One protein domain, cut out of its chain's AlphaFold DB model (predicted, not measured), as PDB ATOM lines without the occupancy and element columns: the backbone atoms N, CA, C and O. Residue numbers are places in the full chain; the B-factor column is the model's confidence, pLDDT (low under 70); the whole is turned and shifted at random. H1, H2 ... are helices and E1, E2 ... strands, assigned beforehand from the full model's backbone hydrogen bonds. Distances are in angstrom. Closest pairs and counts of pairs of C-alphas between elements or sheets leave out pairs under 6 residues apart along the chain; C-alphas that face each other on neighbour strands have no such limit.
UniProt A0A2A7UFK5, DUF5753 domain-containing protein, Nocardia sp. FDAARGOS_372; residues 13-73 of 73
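AT A GLANCE: This is residues 13 to 73 of the 73 residues of the protein "DUF5753 domain-containing protein" of Nocardia sp. FDAARGOS_372 (UniProt A0A2A7UFK5). A small antiparallel sheet of three strands, E1, E2 and E3, has the first part of the long helix H1 across one face, while its other face is bare. The rest of H1 sticks out past the sheet with residues 47 to 52, and after a turn in the chain H2 carries on as an arm that packs on nothing, so that helices make most of the length. The printed part has 61 residues, with three named strands followed by two named helices along the chain, in the order E1 E2 E3 H1 H2, and the class is mixed, helices and strands. The whole is extended, with a radius of gyration of the C-alphas of 17.0 A and spans of 51 by 26 by 14 A.

HOW THE PARTS SIT: Start at the first printed residue, with E1, residues 13 to 17, and go on to E2, residues 21 to 26: these antiparallel neighbours form a hairpin, their directions at 166 degrees. Look there for N 15 and O 23, 2.9 A apart, and N 17 and O 21, 2.8 A apart, both within hydrogen-bond range. E2 forms a second hairpin with E3, residues 30 to 33, antiparallel at 155 degrees, where N 24 and O 31 are within hydrogen-bond range at 2.9 A. The three strands make a meander, each strand the antiparallel neighbour of the one before, with E1 and E3 as edge strands. Next comes H1, residues 36 to 52, on one face of the sheet at a height over the sheet of 10.1 A, which gives two layers, a helix on one face of a sheet. It lies over E1 and E2 and runs across the strands, at 68 degrees to E1 on the local plane. The closest C-alphas of E2 and H1 are those of Val 22 and Val 39, 6.2 A apart. H2, residues 56 to 71, is not on the sheet and is apart from H1. In H2 every O i to N i+4 pair is within hydrogen-bond range, and in H1 12 of 13 are.

IN THESE COORDINATES: Find C-alpha 13 at (39.694, 63.791, 157.299), where E1 begins; E1 is 13.9 A long, E2 15.9 A and E3 9.9 A. From C-alpha 36 at (45.215, 69.094, 139.795) H1 runs 24.5 A. H2 runs 23.4 A and ends at C-alpha 71, (12.013, 59.822, 174.750).

THE WHOLE: The C-alphas of Arg 35 and Ser 72 are the two farthest apart, 52.0 A. Residues 47 to 53, 55 to 61 and 63 to 73 stand free. The printed part has no cut, and its four links are tight. The mean pLDDT of the printed part is 94.0, and residue 73, the chain's last residue, is under 70.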
ATOM      1  N   ASN A  13      40.670  62.869 157.879       89.06
ATOM      2  CA  ASN A  13      39.694  63.791 157.299       89.06
ATOM      3  C   ASN A  13      40.363  64.619 156.190       89.06
ATOM      4  O   ASN A  13      41.590  64.620 156.055       89.06
ATOM      5  N   PHE A  14      39.563  65.306 155.376       94.62
ATOM      6  CA  PHE A  14      40.099  66.267 154.423       94.62
ATOM      7  C   PHE A  14      39.170  67.465 154.245       94.62
ATOM      8  O   PHE A  14      37.951  67.357 154.389       94.62
ATOM      9  N   VAL A  15      39.765  68.598 153.883       95.69
ATOM     10  CA  VAL A  15      39.078  69.825 153.477       95.69
ATOM     11  C   VAL A  15      39.539  70.182 152.073       95.69
ATOM     12  O   VAL A  15      40.731  70.124 151.778       95.69
ATOM     13  N   MET A  16      38.599  70.546 151.205       96.88
ATOM     14  CA  MET A  16      38.888  70.992 149.843       96.88
ATOM     15  C   MET A  16      38.562  72.477 149.685       96.88
ATOM     16  O   MET A  16      37.514  72.930 150.144       96.88
ATOM     17  N   PHE A  17      39.436  73.211 149.000       97.19
ATOM     18  CA  PHE A  17      39.198  74.576 148.533       97.19
ATOM     19  C   PHE A  17      39.070  74.548 147.010       97.19
ATOM     20  O   PHE A  17      40.074  74.490 146.287       97.19
ATOM     21  N   ASP A  18      37.817  74.559 146.554       95.62
ATOM     22  CA  ASP A  18      37.427  74.402 145.154       95.62
ATOM     23  C   ASP A  18      38.161  73.220 144.484       95.62
ATOM     24  O   ASP A  18      38.358  72.158 145.078       95.62
ATOM     25  N   ASP A  19      38.585  73.403 143.239       95.50
ATOM     26  CA  ASP A  19      39.351  72.458 142.435       95.50
ATOM     27  C   ASP A  19      40.872  72.690 142.525       95.50
ATOM     28  O   ASP A  19      41.624  72.258 141.648       95.50
ATOM     29  N   ARG A  20      41.348  73.369 143.582       96.69
ATOM     30  CA  ARG A  20      42.729  73.888 143.650       96.69
ATOM     31  C   ARG A  20      43.583  73.321 144.770       96.69
ATOM     32  O   ARG A  20      44.798  73.226 144.607       96.69
ATOM     33  N   LEU A  21      42.985  73.002 145.912       97.25
ATOM     34  CA  LEU A  21      43.734  72.615 147.103       97.25
ATOM     35  C   LEU A  21      42.943  71.627 147.948       97.25
ATOM     36  O   LEU A  21      41.753  71.821 148.182       97.25
ATOM     37  N   VAL A  22      43.628  70.616 148.468       97.62
ATOM     38  CA  VAL A  22      43.107  69.728 149.506       97.62
ATOM     39  C   VAL A  22      44.085  69.687 150.667       97.62
ATOM     40  O   VAL A  22      45.285  69.512 150.463       97.62
ATOM     41  N   MET A  23      43.571  69.844 151.880       97.00
ATOM     42  CA  MET A  23      44.306  69.613 153.120       97.00
ATOM     43  C   MET A  23      43.797  68.320 153.741       97.00
ATOM     44  O   MET A  23      42.588  68.135 153.863       97.00
ATOM     45  N   VAL A  24      44.707  67.421 154.098       94.56
ATOM     46  CA  VAL A  24      44.379  66.116 154.681       94.56
ATOM     47  C   VAL A  24      44.972  66.055 156.075       94.56
ATOM     48  O   VAL A  24      46.192  66.083 156.221       94.56
ATOM     49  N   GLU A  25      44.121  65.945 157.092       89.50
ATOM     50  CA  GLU A  25      44.565  65.745 158.468       89.50
ATOM     51  C   GLU A  25      44.782  64.245 158.699       89.50
ATOM     52  O   GLU A  25      43.832  63.465 158.821       89.50
ATOM     53  N   GLY A  26      46.047  63.823 158.692       82.44
ATOM     54  CA  GLY A  26      46.454  62.470 159.052       82.44
ATOM     55  C   GLY A  26      46.941  62.393 160.498       82.44
ATOM     56  O   GLY A  26      47.364  63.384 161.084       82.44
ATOM     57  N   THR A  27      46.961  61.186 161.069       80.31
ATOM     58  CA  THR A  27      47.389  60.953 162.466       80.31
ATOM     59  C   THR A  27      48.797  61.471 162.783       80.31
ATOM     60  O   THR A  27      49.067  61.857 163.914       80.31
ATOM     61  N   ALA A  28      49.705  61.453 161.805       82.31
ATOM     62  CA  ALA A  28      51.093  61.866 162.005       82.31
ATOM     63  C   ALA A  28      51.357  63.328 161.614       82.31
ATOM     64  O   ALA A  28      52.209  63.974 162.219       82.31
ATOM     65  N   ALA A  29      50.681  63.820 160.575       84.00
ATOM     66  CA  ALA A  29      50.906  65.138 160.001       84.00
ATOM     67  C   ALA A  29      49.757  65.529 159.064       84.00
ATOM     68  O   ALA A  29      49.036  64.675 158.540       84.00
ATOM     69  N   GLU A  30      49.659  66.829 158.809       90.62
ATOM     70  CA  GLU A  30      48.814  67.387 157.762       90.62
ATOM     71  C   GLU A  30      49.524  67.331 156.399       90.62
ATOM     72  O   GLU A  30      50.735  67.552 156.304       90.62
ATOM     73  N   LEU A  31      48.773  67.051 155.332       93.69
ATOM     74  CA  LEU A  31      49.256  67.097 153.951       93.69
ATOM     75  C   LEU A  31      48.539  68.192 153.166       93.69
ATOM     76  O   LEU A  31      47.312  68.244 153.155       93.69
ATOM     77  N   THR A  32      49.302  69.000 152.430       96.50
ATOM     78  CA  THR A  32      48.781  69.982 151.472       96.50
ATOM     79  C   THR A  32      48.939  69.461 150.042       96.50
ATOM     80  O   THR A  32      50.054  69.257 149.564       96.50
ATOM     81  N   ILE A  33      47.823  69.269 149.341       96.81
ATOM     82  CA  ILE A  33      47.750  68.690 147.995       96.81
ATOM     83  C   ILE A  33      47.237  69.750 147.020       96.81
ATOM     84  O   ILE A  33      46.097  70.190 147.127       96.81
ATOM     85  N   SER A  34      48.058  70.141 146.045       97.81
ATOM     86  CA  SER A  34      47.719  71.178 145.051       97.81
ATOM     87  C   SER A  34      47.845  70.723 143.596       97.81
ATOM     88  O   SER A  34      47.542  71.480 142.674       97.81
ATOM     89  N   ARG A  35      48.303  69.487 143.348       98.31
ATOM     90  CA  ARG A  35      48.399  68.962 141.982       98.31
ATOM     91  C   ARG A  35      46.991  68.678 141.449       98.31
ATOM     92  O   ARG A  35      46.291  67.884 142.078       98.31
ATOM     93  N   PRO A  36      46.590  69.220 140.284       97.69
ATOM     94  CA  PRO A  36      45.215  69.094 139.795       97.69
ATOM     95  C   PRO A  36      44.710  67.649 139.713       97.69
ATOM     96  O   PRO A  36      43.589  67.355 140.117       97.69
ATOM     97  N   GLN A  37      45.551  66.717 139.257       97.94
ATOM     98  CA  GLN A  37      45.180  65.303 139.175       97.94
ATOM     99  C   GLN A  37      44.951  64.651 140.547       97.94
ATOM    100  O   GLN A  37      44.118  63.755 140.653       97.94
ATOM    101  N   GLU A  38      45.659  65.095 141.589       97.81
ATOM    102  CA  GLU A  38      45.492  64.591 142.956       97.81
ATOM    103  C   GLU A  38      44.265  65.236 143.612       97.81
ATOM    104  O   GLU A  38      43.438  64.525 144.176       97.81
ATOM    105  N   VAL A  39      44.064  66.547 143.434       98.12
ATOM    106  CA  VAL A  39      42.846  67.251 143.876       98.12
ATOM    107  C   VAL A  39      41.592  66.605 143.273       98.12
ATOM    108  O   VAL A  39      40.618  66.353 143.982       98.12
ATOM    109  N   ALA A  40      41.633  66.223 141.993       97.88
ATOM    110  CA  ALA A  40      40.523  65.547 141.325       97.88
ATOM    111  C   ALA A  40      40.180  64.168 141.924       97.88
ATOM    112  O   ALA A  40      39.038  63.721 141.807       97.88
ATOM    113  N   VAL A  41      41.133  63.467 142.553       97.31
ATOM    114  CA  VAL A  41      40.853  62.207 143.273       97.31
ATOM    115  C   VAL A  41      39.983  62.483 144.496       97.31
ATOM    116  O   VAL A  41      38.968  61.813 144.684       97.31
ATOM    117  N   TYR A  42      40.345  63.495 145.282       96.50
ATOM    118  CA  TYR A  42      39.577  63.903 146.457       96.50
ATOM    119  C   TYR A  42      38.219  64.498 146.082       96.50
ATOM    120  O   TYR A  42      37.243  64.220 146.770       96.50
ATOM    121  N   GLY A  43      38.116  65.199 144.946       97.00
ATOM    122  CA  GLY A  43      36.831  65.679 144.423       97.00
ATOM    123  C   GLY A  43      35.841  64.539 144.183       97.00
ATOM    124  O   GLY A  43      34.718  64.576 144.673       97.00
ATOM    125  N   ARG A  44      36.288  63.448 143.545       97.19
ATOM    126  CA  ARG A  44      35.442  62.254 143.364       97.19
ATOM    127  C   ARG A  44      35.042  61.609 144.690       97.19
ATOM    128  O   ARG A  44      33.918  61.132 144.821       97.19
ATOM    129  N   ALA A  45      35.951  61.564 145.664       95.06
ATOM    130  CA  ALA A  45      35.636  61.041 146.992       95.06
ATOM    131  C   ALA A  45      34.587  61.913 147.701       95.06
ATOM    132  O   ALA A  45      33.640  61.382 148.280       95.06
ATOM    133  N   PHE A  46      34.721  63.239 147.610       95.12
ATOM    134  CA  PHE A  46      33.744  64.188 148.129       95.12
ATOM    135  C   PHE A  46      32.372  63.986 147.485       95.12
ATOM    136  O   PHE A  46      31.396  63.844 148.212       95.12
ATOM    137  N   ASP A  47      32.291  63.887 146.155       96.62
ATOM    138  CA  ASP A  47      31.022  63.696 145.443       96.62
ATOM    139  C   ASP A  47      30.297  62.413 145.878       96.62
ATOM    140  O   ASP A  47      29.081  62.418 146.084       96.62
ATOM    141  N   LEU A  48      31.039  61.317 146.077       95.94
ATOM    142  CA  LEU A  48      30.481  60.057 146.578       95.94
ATOM    143  C   LEU A  48      29.899  60.213 147.990       95.94
ATOM    144  O   LEU A  48      28.769  59.788 148.240       95.94
ATOM    145  N   LEU A  49      30.641  60.843 148.904       93.12
ATOM    146  CA  LEU A  49      30.203  61.058 150.286       93.12
ATOM    147  C   LEU A  49      29.036  62.051 150.363       93.12
ATOM    148  O   LEU A  49      28.065  61.822 151.085       93.12
ATOM    149  N   ALA A  50      29.098  63.130 149.585       94.38
ATOM    150  CA  ALA A  50      28.036  64.119 149.480       94.38
ATOM    151  C   ALA A  50      26.748  63.486 148.938       94.38
ATOM    152  O   ALA A  50      25.678  63.717 149.503       94.38
ATOM    153  N   GLY A  51      26.841  62.622 147.921       96.12
ATOM    154  CA  GLY A  51      25.700  61.879 147.378       96.12
ATOM    155  C   GLY A  51      25.048  60.917 148.378       96.12
ATOM    156  O   GLY A  51      23.847  60.665 148.295       96.12
ATOM    157  N   GLN A  52      25.810  60.407 149.348       94.50
ATOM    158  CA  GLN A  52      25.298  59.562 150.436       94.50
ATOM    159  C   GLN A  52      24.753  60.369 151.622       94.50
ATOM    160  O   GLN A  52      24.087  59.816 152.501       94.50
ATOM    161  N   SER A  53      25.037  61.671 151.675       93.69
ATOM    162  CA  SER A  53      24.663  62.507 152.808       93.69
ATOM    163  C   SER A  53      23.163  62.820 152.819       93.69
ATOM    164  O   SER A  53      22.543  63.128 151.800       93.69
ATOM    165  N   VAL A  54      22.559  62.780 154.010       96.50
ATOM    166  CA  VAL A  54      21.208  63.310 154.229       96.50
ATOM    167  C   VAL A  54      21.346  64.738 154.743       96.50
ATOM    168  O   VAL A  54      21.871  64.953 155.833       96.50
ATOM    169  N   THR A  55      20.854  65.715 153.983       95.81
ATOM    170  CA  THR A  55      20.997  67.146 154.300       95.81
ATOM    171  C   THR A  55      19.645  67.864 154.378       95.81
ATOM    172  O   THR A  55      18.577  67.282 154.154       95.81
ATOM    173  N   GLY A  56      19.668  69.142 154.771       96.50
ATOM    174  CA  GLY A  56      18.499  70.019 154.752       96.50
ATOM    175  C   GLY A  56      17.327  69.514 155.600       96.50
ATOM    176  O   GLY A  56      17.494  69.083 156.742       96.50
ATOM    177  N   GLN A  57      16.115  69.601 155.050       97.75
ATOM    178  CA  GLN A  57      14.895  69.232 155.773       97.75
ATOM    179  C   GLN A  57      14.860  67.747 156.140       97.75
ATOM    180  O   GLN A  57      14.471  67.397 157.256       97.75
ATOM    181  N   ARG A  58      15.340  66.874 155.246       97.19
ATOM    182  CA  ARG A  58      15.341  65.431 155.484       97.19
ATOM    183  C   ARG A  58      16.250  65.043 156.650       97.19
ATOM    184  O   ARG A  58      15.898  64.157 157.429       97.19
ATOM    185  N   ALA A  59      17.370  65.747 156.815       97.56
ATOM    186  CA  ALA A  59      18.256  65.569 157.962       97.56
ATOM    187  C   ALA A  59      17.563  65.953 159.275       97.56
ATOM    188  O   ALA A  59      17.598  65.197 160.243       97.56
ATOM    189  N   ARG A  60      16.864  67.099 159.294       97.31
ATOM    190  CA  ARG A  60      16.118  67.556 160.480       97.31
ATOM    191  C   ARG A  60      15.027  66.564 160.886       97.31
ATOM    192  O   ARG A  60      14.864  66.290 162.071       97.31
ATOM    193  N   GLU A  61      14.300  66.012 159.917       97.88
ATOM    194  CA  GLU A  61      13.291  64.971 160.162       97.88
ATOM    195  C   GLU A  61      13.900  63.687 160.726       97.88
ATOM    196  O   GLU A  61      13.338  63.093 161.643       97.88
ATOM    197  N   LEU A  62      15.042  63.244 160.190       96.38
ATOM    198  CA  LEU A  62      15.748  62.073 160.703       96.38
ATOM    199  C   LEU A  62      16.142  62.267 162.171       96.38
ATOM    200  O   LEU A  62      15.826  61.414 162.995       96.38
ATOM    201  N   ILE A  63      16.749  63.410 162.500       95.75
ATOM    202  CA  ILE A  63      17.158  63.738 163.870       95.75
ATOM    203  C   ILE A  63      15.946  63.778 164.805       95.75
ATOM    204  O   ILE A  63      15.983  63.152 165.864       95.75
ATOM    205  N   ARG A  64      14.860  64.457 164.407       97.25
ATOM    206  CA  ARG A  64      13.641  64.558 165.224       97.25
ATOM    207  C   ARG A  64      13.055  63.179 165.538       97.25
ATOM    208  O   ARG A  64      12.790  62.891 166.699       97.25
ATOM    209  N   ARG A  65      12.946  62.299 164.537       96.56
ATOM    210  CA  ARG A  65      12.452  60.923 164.735       96.56
ATOM    211  C   ARG A  65      13.305  60.137 165.731       96.56
ATOM    212  O   ARG A  65      12.764  59.446 166.589       96.56
ATOM    213  N   CYS A  66      14.632  60.255 165.653       95.44
ATOM    214  CA  CYS A  66      15.524  59.600 166.613       95.44
ATOM    215  C   CYS A  66      15.376  60.168 168.034       95.44
ATOM    216  O   CYS A  66      15.493  59.417 169.000       95.44
ATOM    217  N   GLN A  67      15.130  61.473 168.181       95.56
ATOM    218  CA  GLN A  67      14.879  62.095 169.486       95.56
ATOM    219  C   GLN A  67      13.565  61.605 170.103       95.56
ATOM    220  O   GLN A  67      13.550  61.243 171.275       95.56
ATOM    221  N   GLU A  68      12.493  61.542 169.310       95.75
ATOM    222  CA  GLU A  68      11.188  61.023 169.741       95.75
ATOM    223  C   GLU A  68      11.299  59.567 170.212       95.75
ATOM    224  O   GLU A  68      10.859  59.254 171.315       95.75
ATOM    225  N   GLN A  69      11.982  58.704 169.445       93.38
ATOM    226  CA  GLN A  69      12.219  57.304 169.828       93.38
ATOM    227  C   GLN A  69      12.943  57.162 171.169       93.38
ATOM    228  O   GLN A  69      12.587  56.300 171.969       93.38
ATOM    229  N   ARG A  70      13.945  58.011 171.425       90.25
ATOM    230  CA  ARG A  70      14.693  58.004 172.691       90.25
ATOM    231  C   ARG A  70      13.859  58.463 173.882       90.25
ATOM    232  O   ARG A  70      14.155  58.050 174.989       90.25
ATOM    233  N   ALA A  71      12.881  59.341 173.676       86.75
ATOM    234  CA  ALA A  71      12.013  59.822 174.750       86.75
ATOM    235  C   ALA A  71      10.897  58.822 175.098       86.75
ATOM    236  O   ALA A  71      10.324  58.897 176.182       86.75
ATOM    237  N   SER A  72      10.571  57.918 174.171       79.19
ATOM    238  CA  SER A  72       9.528  56.899 174.330       79.19
ATOM    239  C   SER A  72      10.013  55.540 174.851       79.19
ATOM    240  O   SER A  72       9.173  54.667 175.065       79.19
ATOM    241  N   GLY A  73      11.327  55.335 175.003       62.34
ATOM    242  CA  GLY A  73      11.936  54.113 175.548       62.34
ATOM    243  C   GLY A  73      12.577  54.367 176.900       62.34
ATOM    244  O   GLY A  73      12.516  53.448 177.743       62.34
TER     245      GLY A  73